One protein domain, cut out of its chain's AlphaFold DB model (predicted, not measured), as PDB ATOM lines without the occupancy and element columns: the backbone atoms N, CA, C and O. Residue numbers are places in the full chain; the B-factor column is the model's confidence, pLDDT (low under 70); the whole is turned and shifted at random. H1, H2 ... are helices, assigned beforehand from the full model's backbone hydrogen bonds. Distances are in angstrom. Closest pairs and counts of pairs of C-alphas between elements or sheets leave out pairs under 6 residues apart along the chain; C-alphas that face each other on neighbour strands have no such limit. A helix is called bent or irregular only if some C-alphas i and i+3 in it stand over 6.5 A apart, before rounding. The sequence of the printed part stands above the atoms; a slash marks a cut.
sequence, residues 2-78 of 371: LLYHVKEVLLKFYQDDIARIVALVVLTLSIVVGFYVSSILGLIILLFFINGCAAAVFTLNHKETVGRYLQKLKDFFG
ATOM      1  N   LEU A   2       9.904  47.859 -31.672       50.03
ATOM      2  CA  LEU A   2       9.595  47.007 -32.844       50.03
ATOM      3  C   LEU A   2       9.076  45.592 -32.498       50.03
ATOM      4  O   LEU A   2       8.083  45.143 -33.057       50.03
ATOM      5  N   LEU A   3       9.695  44.913 -31.526       52.22
ATOM      6  CA  LEU A   3       9.288  43.565 -31.095       52.22
ATOM      7  C   LEU A   3       7.902  43.514 -30.424       52.22
ATOM      8  O   LEU A   3       7.277  42.459 -30.411       52.22
ATOM      9  N   TYR A   4       7.422  44.632 -29.870       57.16
ATOM     10  CA  TYR A   4       6.121  44.699 -29.198       57.16
ATOM     11  C   TYR A   4       4.978  44.729 -30.222       57.16
ATOM     12  O   TYR A   4       4.064  43.913 -30.146       57.16
ATOM     13  N   HIS A   5       5.097  45.569 -31.255       57.38
ATOM     14  CA  HIS A   5       4.116  45.628 -32.343       57.38
ATOM     15  C   HIS A   5       4.104  44.366 -33.210       57.38
ATOM     16  O   HIS A   5       3.038  43.927 -33.627       57.38
ATOM     17  N   VAL A   6       5.258  43.725 -33.431       63.31
ATOM     18  CA  VAL A   6       5.306  42.435 -34.143       63.31
ATOM     19  C   VAL A   6       4.548  41.353 -33.374       63.31
ATOM     20  O   VAL A   6       3.793  40.599 -33.980       63.31
ATOM     21  N   LYS A   7       4.689  41.298 -32.041       64.88
ATOM     22  CA  LYS A   7       3.923  40.359 -31.210       64.88
ATOM     23  C   LYS A   7       2.425  40.639 -31.257       64.88
ATOM     24  O   LYS A   7       1.663  39.696 -31.395       64.88
ATOM     25  N   GLU A   8       2.003  41.899 -31.188       68.25
ATOM     26  CA  GLU A   8       0.583  42.271 -31.231       68.25
ATOM     27  C   GLU A   8      -0.070  41.942 -32.584       68.25
ATOM     28  O   GLU A   8      -1.170  41.392 -32.629       68.25
ATOM     29  N   VAL A   9       0.629  42.207 -33.692       64.94
ATOM     30  CA  VAL A   9       0.158  41.864 -35.043       64.94
ATOM     31  C   VAL A   9       0.115  40.349 -35.243       64.94
ATOM     32  O   VAL A   9      -0.868  39.843 -35.772       64.94
ATOM     33  N   LEU A  10       1.125  39.608 -34.771       66.69
ATOM     34  CA  LEU A  10       1.105  38.140 -34.796       66.69
ATOM     35  C   LEU A  10      -0.017  37.564 -33.930       66.69
ATOM     36  O   LEU A  10      -0.597  36.550 -34.298       66.69
ATOM     37  N   LEU A  11      -0.347  38.205 -32.808       69.12
ATOM     38  CA  LEU A  11      -1.417  37.765 -31.916       69.12
ATOM     39  C   LEU A  11      -2.798  38.003 -32.540       69.12
ATOM     40  O   LEU A  11      -3.645  37.121 -32.463       69.12
ATOM     41  N   LYS A  12      -2.989  39.131 -33.241       67.88
ATOM     42  CA  LYS A  12      -4.195  39.401 -34.044       67.88
ATOM     43  C   LYS A  12      -4.303  38.478 -35.261       67.88
ATOM     44  O   LYS A  12      -5.369  37.936 -35.511       67.88
ATOM     45  N   PHE A  13      -3.196  38.228 -35.963       69.31
ATOM     46  CA  PHE A  13      -3.148  37.277 -37.080       69.31
ATOM     47  C   PHE A  13      -3.422  35.842 -36.615       69.31
ATOM     48  O   PHE A  13      -4.112  35.089 -37.288       69.31
ATOM     49  N   TYR A  14      -2.928  35.473 -35.431       66.69
ATOM     50  CA  TYR A  14      -3.250  34.195 -34.814       66.69
ATOM     51  C   TYR A  14      -4.677  34.158 -34.276       66.69
ATOM     52  O   TYR A  14      -5.164  33.065 -34.080       66.69
ATOM     53  N   GLN A  15      -5.361  35.268 -33.995       73.69
ATOM     54  CA  GLN A  15      -6.768  35.261 -33.560       73.69
ATOM     55  C   GLN A  15      -7.763  35.148 -34.720       73.69
ATOM     56  O   GLN A  15      -8.904  34.770 -34.478       73.69
ATOM     57  N   ASP A  16      -7.336  35.432 -35.949       78.38
ATOM     58  CA  ASP A  16      -8.173  35.353 -37.143       78.38
ATOM     59  C   ASP A  16      -8.302  33.901 -37.640       78.38
ATOM     60  O   ASP A  16      -7.318  33.242 -38.001       78.38
ATOM     61  N   ASP A  17      -9.530  33.383 -37.658       79.06
ATOM     62  CA  ASP A  17      -9.821  32.005 -38.058       79.06
ATOM     63  C   ASP A  17      -9.483  31.740 -39.531       79.06
ATOM     64  O   ASP A  17      -9.031  30.645 -39.877       79.06
ATOM     65  N   ILE A  18      -9.602  32.748 -40.402       79.56
ATOM     66  CA  ILE A  18      -9.276  32.611 -41.827       79.56
ATOM     67  C   ILE A  18      -7.765  32.453 -42.004       79.56
ATOM     68  O   ILE A  18      -7.305  31.568 -42.732       79.56
ATOM     69  N   ALA A  19      -6.979  33.268 -41.300       79.50
ATOM     70  CA  ALA A  19      -5.521  33.215 -41.351       79.50
ATOM     71  C   ALA A  19      -4.978  31.861 -40.864       79.50
ATOM     72  O   ALA A  19      -4.064  31.298 -41.478       79.50
ATOM     73  N   ARG A  20      -5.581  31.291 -39.810       80.81
ATOM     74  CA  ARG A  20      -5.255  29.942 -39.318       80.81
ATOM     75  C   ARG A  20      -5.547  28.862 -40.353       80.81
ATOM     76  O   ARG A  20      -4.694  28.006 -40.588       80.81
ATOM     77  N   ILE A  21      -6.727  28.901 -40.973       86.19
ATOM     78  CA  ILE A  21      -7.127  27.916 -41.988       86.19
ATOM     79  C   ILE A  21      -6.159  27.962 -43.174       86.19
ATOM     80  O   ILE A  21      -5.662  26.922 -43.601       86.19
ATOM     81  N   VAL A  22      -5.823  29.157 -43.664       86.38
ATOM     82  CA  VAL A  22      -4.872  29.326 -44.774       86.38
ATOM     83  C   VAL A  22      -3.483  28.799 -44.404       86.38
ATOM     84  O   VAL A  22      -2.883  28.066 -45.189       86.38
ATOM     85  N   ALA A  23      -2.978  29.104 -43.205       86.38
ATOM     86  CA  ALA A  23      -1.682  28.603 -42.749       86.38
ATOM     87  C   ALA A  23      -1.649  27.068 -42.651       86.38
ATOM     88  O   ALA A  23      -0.672  26.448 -43.074       86.38
ATOM     89  N   LEU A  24      -2.725  26.448 -42.153       88.06
ATOM     90  CA  LEU A  24      -2.860  24.990 -42.098       88.06
ATOM     91  C   LEU A  24      -2.883  24.366 -43.495       88.06
ATOM     92  O   LEU A  24      -2.197  23.373 -43.722       88.06
ATOM     93  N   VAL A  25      -3.612  24.956 -44.445       91.50
ATOM     94  CA  VAL A  25      -3.662  24.483 -45.840       91.50
ATOM     95  C   VAL A  25      -2.293  24.582 -46.517       91.50
ATOM     96  O   VAL A  25      -1.882  23.663 -47.220       91.50
ATOM     97  N   VAL A  26      -1.548  25.666 -46.295       90.50
ATOM     98  CA  VAL A  26      -0.207  25.826 -46.881       90.50
ATOM     99  C   VAL A  26       0.799  24.859 -46.248       90.50
ATOM    100  O   VAL A  26       1.635  24.298 -46.958       90.50
ATOM    101  N   LEU A  27       0.699  24.603 -44.940       89.88
ATOM    102  CA  LEU A  27       1.516  23.600 -44.249       89.88
ATOM    103  C   LEU A  27       1.232  22.184 -44.756       89.88
ATOM    104  O   LEU A  27       2.173  21.453 -45.064       89.88
ATOM    105  N   THR A  28      -0.039  21.798 -44.891       90.38
ATOM    106  CA  THR A  28      -0.397  20.472 -45.417       90.38
ATOM    107  C   THR A  28       0.043  20.319 -46.869       90.38
ATOM    108  O   THR A  28       0.631  19.297 -47.214       90.38
ATOM    109  N   LEU A  29      -0.131  21.350 -47.700       90.44
ATOM    110  CA  LEU A  29       0.348  21.361 -49.083       90.44
ATOM    111  C   LEU A  29       1.876  21.231 -49.164       90.44
ATOM    112  O   LEU A  29       2.376  20.437 -49.957       90.44
ATOM    113  N   SER A  30       2.620  21.964 -48.332       90.88
ATOM    114  CA  SER A  30       4.087  21.887 -48.267       90.88
ATOM    115  C   SER A  30       4.564  20.482 -47.885       90.88
ATOM    116  O   SER A  30       5.476  19.949 -48.520       90.88
ATOM    117  N   ILE A  31       3.905  19.848 -46.910       90.69
ATOM    118  CA  ILE A  31       4.211  18.482 -46.470       90.69
ATOM    119  C   ILE A  31       3.912  17.476 -47.588       90.69
ATOM    120  O   ILE A  31       4.765  16.653 -47.915       90.69
ATOM    121  N   VAL A  32       2.741  17.566 -48.223       92.12
ATOM    122  CA  VAL A  32       2.345  16.678 -49.328       92.12
ATOM    123  C   VAL A  32       3.315  16.814 -50.507       92.12
ATOM    124  O   VAL A  32       3.854  15.817 -50.978       92.12
ATOM    125  N   VAL A  33       3.626  18.033 -50.951       90.94
ATOM    126  CA  VAL A  33       4.590  18.261 -52.045       90.94
ATOM    127  C   VAL A  33       6.000  17.799 -51.657       90.94
ATOM    128  O   VAL A  33       6.716  17.230 -52.484       90.94
ATOM    129  N   GLY A  34       6.382  17.984 -50.391       89.75
ATOM    130  CA  GLY A  34       7.655  17.530 -49.844       89.75
ATOM    131  C   GLY A  34       7.831  16.011 -49.888       89.75
ATOM    132  O   GLY A  34       8.912  15.542 -50.241       89.75
ATOM    133  N   PHE A  35       6.773  15.255 -49.576       90.06
ATOM    134  CA  PHE A  35       6.791  13.789 -49.586       90.06
ATOM    135  C   PHE A  35       6.615  13.180 -50.983       90.06
ATOM    136  O   PHE A  35       7.254  12.174 -51.277       90.06
ATOM    137  N   TYR A  36       5.769  13.765 -51.838       89.00
ATOM    138  CA  TYR A  36       5.396  13.159 -53.125       89.00
ATOM    139  C   TYR A  36       6.195  13.665 -54.335       89.00
ATOM    140  O   TYR A  36       6.240  12.970 -55.347       89.00
ATOM    141  N   VAL A  37       6.810  14.853 -54.268       90.25
ATOM    142  CA  VAL A  37       7.511  15.464 -55.416       90.25
ATOM    143  C   VAL A  37       8.981  15.717 -55.102       90.25
ATOM    144  O   VAL A  37       9.863  15.178 -55.765       90.25
ATOM    145  N   SER A  38       9.269  16.559 -54.109       91.06
ATOM    146  CA  SER A  38      10.637  16.850 -53.671       91.06
ATOM    147  C   SER A  38      10.626  17.630 -52.362       91.06
ATOM    148  O   SER A  38       9.944  18.651 -52.242       91.06
ATOM    149  N   SER A  39      11.471  17.219 -51.415       87.12
ATOM    150  CA  SER A  39      11.651  17.906 -50.129       87.12
ATOM    151  C   SER A  39      12.081  19.374 -50.294       87.12
ATOM    152  O   SER A  39      11.654  20.239 -49.530       87.12
ATOM    153  N   ILE A  40      12.847  19.686 -51.348       89.50
ATOM    154  CA  ILE A  40      13.321  21.047 -51.639       89.50
ATOM    155  C   ILE A  40      12.147  21.959 -52.022       89.50
ATOM    156  O   ILE A  40      12.057  23.086 -51.542       89.50
ATOM    157  N   LEU A  41      11.208  21.469 -52.840       86.88
ATOM    158  CA  LEU A  41      10.032  22.241 -53.258       86.88
ATOM    159  C   LEU A  41       9.078  22.505 -52.087       86.88
ATOM    160  O   LEU A  41       8.579  23.621 -51.951       86.88
ATOM    161  N   GLY A  42       8.883  21.517 -51.207       87.75
ATOM    162  CA  GLY A  42       8.112  21.696 -49.974       87.75
ATOM    163  C   GLY A  42       8.695  22.798 -49.076       87.75
ATOM    164  O   GLY A  42       7.957  23.677 -48.623       87.75
ATOM    165  N   LEU A  43      10.022  22.808 -48.890       88.75
ATOM    166  CA  LEU A  43      10.732  23.848 -48.131       88.75
ATOM    167  C   LEU A  43      10.625  25.234 -48.779       88.75
ATOM    168  O   LEU A  43      10.405  26.216 -48.074       88.75
ATOM    169  N   ILE A  44      10.731  25.326 -50.106       90.06
ATOM    170  CA  ILE A  44      10.596  26.591 -50.842       90.06
ATOM    171  C   ILE A  44       9.202  27.202 -50.641       90.06
ATOM    172  O   ILE A  44       9.101  28.395 -50.359       90.06
ATOM    173  N   ILE A  45       8.135  26.399 -50.725       88.94
ATOM    174  CA  ILE A  45       6.754  26.864 -50.498       88.94
ATOM    175  C   ILE A  45       6.604  27.441 -49.085       88.94
ATOM    176  O   ILE A  45       6.057  28.531 -48.907       88.94
ATOM    177  N   LEU A  46       7.138  26.743 -48.081       87.19
ATOM    178  CA  LEU A  46       7.065  27.169 -46.685       87.19
ATOM    179  C   LEU A  46       7.887  28.443 -46.432       87.19
ATOM    180  O   LEU A  46       7.421  29.357 -45.753       87.19
ATOM    181  N   LEU A  47       9.071  28.555 -47.040       89.06
ATOM    182  CA  LEU A  47       9.902  29.757 -46.969       89.06
ATOM    183  C   LEU A  47       9.239  30.960 -47.642       89.06
ATOM    184  O   LEU A  47       9.268  32.050 -47.074       89.06
ATOM    185  N   PHE A  48       8.622  30.800 -48.815       90.00
ATOM    186  CA  PHE A  48       7.889  31.891 -49.464       90.00
ATOM    187  C   PHE A  48       6.682  32.336 -48.645       90.00
ATOM    188  O   PHE A  48       6.440  33.537 -48.540       90.00
ATOM    189  N   PHE A  49       5.964  31.403 -48.019       87.62
ATOM    190  CA  PHE A  49       4.848  31.734 -47.139       87.62
ATOM    191  C   PHE A  49       5.302  32.538 -45.914       87.62
ATOM    192  O   PHE A  49       4.760  33.610 -45.648       87.62
ATOM    193  N   ILE A  50       6.359  32.093 -45.221       85.25
ATOM    194  CA  ILE A  50       6.927  32.821 -44.073       85.25
ATOM    195  C   ILE A  50       7.431  34.208 -44.494       85.25
ATOM    196  O   ILE A  50       7.138  35.196 -43.819       85.25
ATOM    197  N   ASN A  51       8.147  34.305 -45.620       85.38
ATOM    198  CA  ASN A  51       8.618  35.589 -46.143       85.38
ATOM    199  C   ASN A  51       7.456  36.506 -46.554       85.38
ATOM    200  O   ASN A  51       7.522  37.707 -46.310       85.38
ATOM    201  N   GLY A  52       6.378  35.958 -47.118       86.75
ATOM    202  CA  GLY A  52       5.158  36.693 -47.445       86.75
ATOM    203  C   GLY A  52       4.464  37.252 -46.202       86.75
ATOM    204  O   GLY A  52       4.131  38.436 -46.166       86.75
ATOM    205  N   CYS A  53       4.321  36.447 -45.144       81.19
ATOM    206  CA  CYS A  53       3.792  36.904 -43.858       81.19
ATOM    207  C   CYS A  53       4.683  37.984 -43.226       81.19
ATOM    208  O   CYS A  53       4.178  39.013 -42.775       81.19
ATOM    209  N   ALA A  54       6.004  37.795 -43.230       81.12
ATOM    210  CA  ALA A  54       6.951  38.783 -42.719       81.12
ATOM    211  C   ALA A  54       6.893  40.101 -43.511       81.12
ATOM    212  O   ALA A  54       6.870  41.177 -42.910       81.12
ATOM    213  N   ALA A  55       6.800  40.030 -44.842       81.56
ATOM    214  CA  ALA A  55       6.626  41.193 -45.705       81.56
ATOM    215  C   ALA A  55       5.300  41.911 -45.423       81.56
ATOM    216  O   ALA A  55       5.295  43.128 -45.268       81.56
ATOM    217  N   ALA A  56       4.192  41.181 -45.264       79.19
ATOM    218  CA  ALA A  56       2.901  41.764 -44.905       79.19
ATOM    219  C   ALA A  56       2.973  42.515 -43.562       79.19
ATOM    220  O   ALA A  56       2.612  43.691 -43.490       79.19
ATOM    221  N   VAL A  57       3.543  41.898 -42.521       77.88
ATOM    222  CA  VAL A  57       3.746  42.544 -41.210       77.88
ATOM    223  C   VAL A  57       4.636  43.785 -41.330       77.88
ATOM    224  O   VAL A  57       4.333  44.822 -40.740       77.88
ATOM    225  N   PHE A  58       5.704  43.720 -42.126       79.25
ATOM    226  CA  PHE A  58       6.577  44.866 -42.378       79.25
ATOM    227  C   PHE A  58       5.841  46.007 -43.097       79.25
ATOM    228  O   PHE A  58       5.968  47.166 -42.698       79.25
ATOM    229  N   THR A  59       5.029  45.696 -44.112       75.44
ATOM    230  CA  THR A  59       4.256  46.702 -44.857       75.44
ATOM    231  C   THR A  59       3.200  47.388 -43.999       75.44
ATOM    232  O   THR A  59       3.068  48.609 -44.064       75.44
ATOM    233  N   LEU A  60       2.510  46.637 -43.138       72.94
ATOM    234  CA  LEU A  60       1.521  47.181 -42.209       72.94
ATOM    235  C   LEU A  60       2.178  48.057 -41.132       72.94
ATOM    236  O   LEU A  60       1.674  49.139 -40.831       72.94
ATOM    237  N   ASN A  61       3.339  47.642 -40.612       73.38
ATOM    238  CA  ASN A  61       4.083  48.410 -39.610       73.38
ATOM    239  C   ASN A  61       4.700  49.701 -40.175       73.38
ATOM    240  O   ASN A  61       4.830  50.687 -39.451       73.38
ATOM    241  N   HIS A  62       5.057  49.726 -41.462       76.62
ATOM    242  CA  HIS A  62       5.691  50.874 -42.121       76.62
ATOM    243  C   HIS A  62       4.831  51.486 -43.236       76.62
ATOM    244  O   HIS A  62       5.368  51.969 -44.238       76.62
ATOM    245  N   LYS A  63       3.507  51.526 -43.038       72.75
ATOM    246  CA  LYS A  63       2.514  51.996 -44.021       72.75
ATOM    247  C   LYS A  63       2.876  53.316 -44.716       72.75
ATOM    248  O   LYS A  63       2.754  53.422 -45.931       72.75
ATOM    249  N   GLU A  64       3.406  54.300 -43.987       70.81
ATOM    250  CA  GLU A  64       3.749  55.619 -44.551       70.81
ATOM    251  C   GLU A  64       5.044  55.622 -45.370       70.81
ATOM    252  O   GLU A  64       5.237  56.427 -46.282       70.81
ATOM    253  N   THR A  65       5.971  54.724 -45.045       74.38
ATOM    254  CA  THR A  65       7.229  54.602 -45.786       74.38
ATOM    255  C   THR A  65       6.995  53.797 -47.057       74.38
ATOM    256  O   THR A  65       7.408  54.224 -48.132       74.38
ATOM    257  N   VAL A  66       6.248  52.695 -46.955       73.81
ATOM    258  CA  VAL A  66       5.840  51.872 -48.100       73.81
ATOM    259  C   VAL A  66       4.930  52.652 -49.046       73.81
ATOM    260  O   VAL A  66       5.153  52.606 -50.251       73.81
ATOM    261  N   GLY A  67       3.998  53.456 -48.522       71.31
ATOM    262  CA  GLY A  67       3.176  54.367 -49.322       71.31
ATOM    263  C   GLY A  67       4.011  55.336 -50.165       71.31
ATOM    264  O   GLY A  67       3.766  55.467 -51.359       71.31
ATOM    265  N   ARG A  68       5.074  55.928 -49.600       73.62
ATOM    266  CA  ARG A  68       5.999  56.804 -50.348       73.62
ATOM    267  C   ARG A  68       6.791  56.072 -51.436       73.62
ATOM    268  O   ARG A  68       7.019  56.642 -52.499       73.62
ATOM    269  N   TYR A  69       7.220  54.833 -51.194       74.44
ATOM    270  CA  TYR A  69       7.899  54.027 -52.219       74.44
ATOM    271  C   TYR A  69       6.943  53.587 -53.332       74.44
ATOM    272  O   TYR A  69       7.309  53.662 -54.502       74.44
ATOM    273  N   LEU A  70       5.716  53.193 -52.983       72.00
ATOM    274  CA  LEU A  70       4.646  52.901 -53.938       72.00
ATOM    275  C   LEU A  70       4.300  54.121 -54.785       72.00
ATOM    276  O   LEU A  70       4.096  53.972 -55.983       72.00
ATOM    277  N   GLN A  71       4.292  55.315 -54.192       66.62
ATOM    278  CA  GLN A  71       4.064  56.556 -54.925       66.62
ATOM    279  C   GLN A  71       5.190  56.824 -55.930       66.62
ATOM    280  O   GLN A  71       4.913  57.025 -57.100       66.62
ATOM    281  N   LYS A  72       6.459  56.657 -55.537       72.94
ATOM    282  CA  LYS A  72       7.592  56.747 -56.479       72.94
ATOM    283  C   LYS A  72       7.537  55.703 -57.602       72.94
ATOM    284  O   LYS A  72       7.917  55.996 -58.730       72.94
ATOM    285  N   LEU A  73       7.079  54.485 -57.304       73.00
ATOM    286  CA  LEU A  73       6.854  53.430 -58.301       73.00
ATOM    287  C   LEU A  73       5.693  53.782 -59.241       73.00
ATOM    288  O   LEU A  73       5.800  53.593 -60.447       73.00
ATOM    289  N   LYS A  74       4.604  54.333 -58.706       62.97
ATOM    290  CA  LYS A  74       3.461  54.848 -59.467       62.97
ATOM    291  C   LYS A  74       3.883  55.983 -60.408       62.97
ATOM    292  O   LYS A  74       3.501  55.959 -61.578       62.97
ATOM    293  N   ASP A  75       4.709  56.909 -59.923       65.50
ATOM    294  CA  ASP A  75       5.272  58.011 -60.710       65.50
ATOM    295  C   ASP A  75       6.179  57.478 -61.829       65.50
ATOM    296  O   ASP A  75       6.117  57.952 -62.963       65.50
ATOM    297  N   PHE A  76       6.963  56.428 -61.548       71.69
ATOM    298  CA  PHE A  76       7.782  55.730 -62.544       71.69
ATOM    299  C   PHE A  76       6.939  55.059 -63.643       71.69
ATOM    300  O   PHE A  76       7.320  55.084 -64.812       71.69
ATOM    301  N   PHE A  77       5.772  54.505 -63.300       67.62
ATOM    302  CA  PHE A  77       4.825  53.929 -64.265       67.62
ATOM    303  C   PHE A  77       3.926  54.970 -64.961       67.62
ATOM    304  O   PHE A  77       3.047  54.594 -65.736       67.62
ATOM    305  N   GLY A  78       4.138  56.272 -64.730       48.97
ATOM    306  CA  GLY A  78       3.451  57.343 -65.459       48.97
ATOM    307  C   GLY A  78       1.983  57.547 -65.069       48.97
ATOM    308  O   GLY A  78       1.229  58.170 -65.820       48.97
TER     309      GLY A  78
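This is residues 2 to 78 of the 371 residues of the protein "Sorting nexin 14" of Culex quinquefasciatus (UniProt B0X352). A long helical hairpin, H2 and H3, opens as a narrow V away from its tight link, and a shorter helix turns off at each of its far ends: H1 at the start of H2, bending back towards H3, and H4 at the end of H3. Residues 68 to 78, of which 68 to 76 belong to H4, stick out from the rest, and H4 and H1 stay apart. The printed part has 77 residues with four named helices in the order H1, H2, H3, H4 and no named strand; the class is all helix. The whole is loose, with a radius of gyration of the C-alphas of 16.2 A and spans of 45 by 32 by 21 A.

The longest helix, H3, holds residues 39 to 61 and measures 33.1 A from first to last C-alpha; C-alpha 39 is at (11.651, 17.906, -50.129). Before it comes H2, residues 17 to 36, 28.5 A long. H1, residues 2 to 15, is 20.2 A long and begins with C-alpha 2 at (9.595, 47.007, -32.844). H4, residues 63 to 76, is 19.6 A long and ends with C-alpha 76 at (7.782, 55.730, -62.544). No helix is bent.

H2 and H3 form a helical hairpin and touch at a shallow tilt of 24 degrees, opposite ways. Their closest C-alphas, those of Gly 34 and Gly 42, are 4.2 A apart; H2 touches H3 with residues 26 to 34 alone, and H3 touches H2 with residues 39 to 49 alone. H1 and H3 only just touch, with 3 pairs of C-alphas within 8 A, at a steep tilt of 67 degrees, opposite ways. H1 touches H3 with residues 5 to 9 alone, and H3 touches H1 with residues 57 to 61 alone; the closest C-alphas, those of Val 9 and Val 57, are 7.2 A apart. H1 and H2 only just touch, with 3 pairs within 8 A, and only at the corner by their link; the C-alphas of Phe 13 and Ala 19 come closest at 6.4 A, and the lines are about perpendicular at 88 degrees. H3 and H4 are close but not clearly touching, about perpendicular at 78 degrees, the closest C-alphas being those of Thr 59 and Val 66, 6.3 A apart. H4 and H2 are apart. In H1, H2, H3 and H4 every O i to N i+4 pair is within hydrogen-bond range.

The two C-alphas farthest apart, those of Phe 35 and Gly 78, are 46.5 A apart. The printed part has no cut, and its three links are tight. Residues 15 to 22 also stand free. The mean pLDDT of the printed part is 78.2; residues 2 to 14, 71, 74 to 75 and 77 to 78 are under 70.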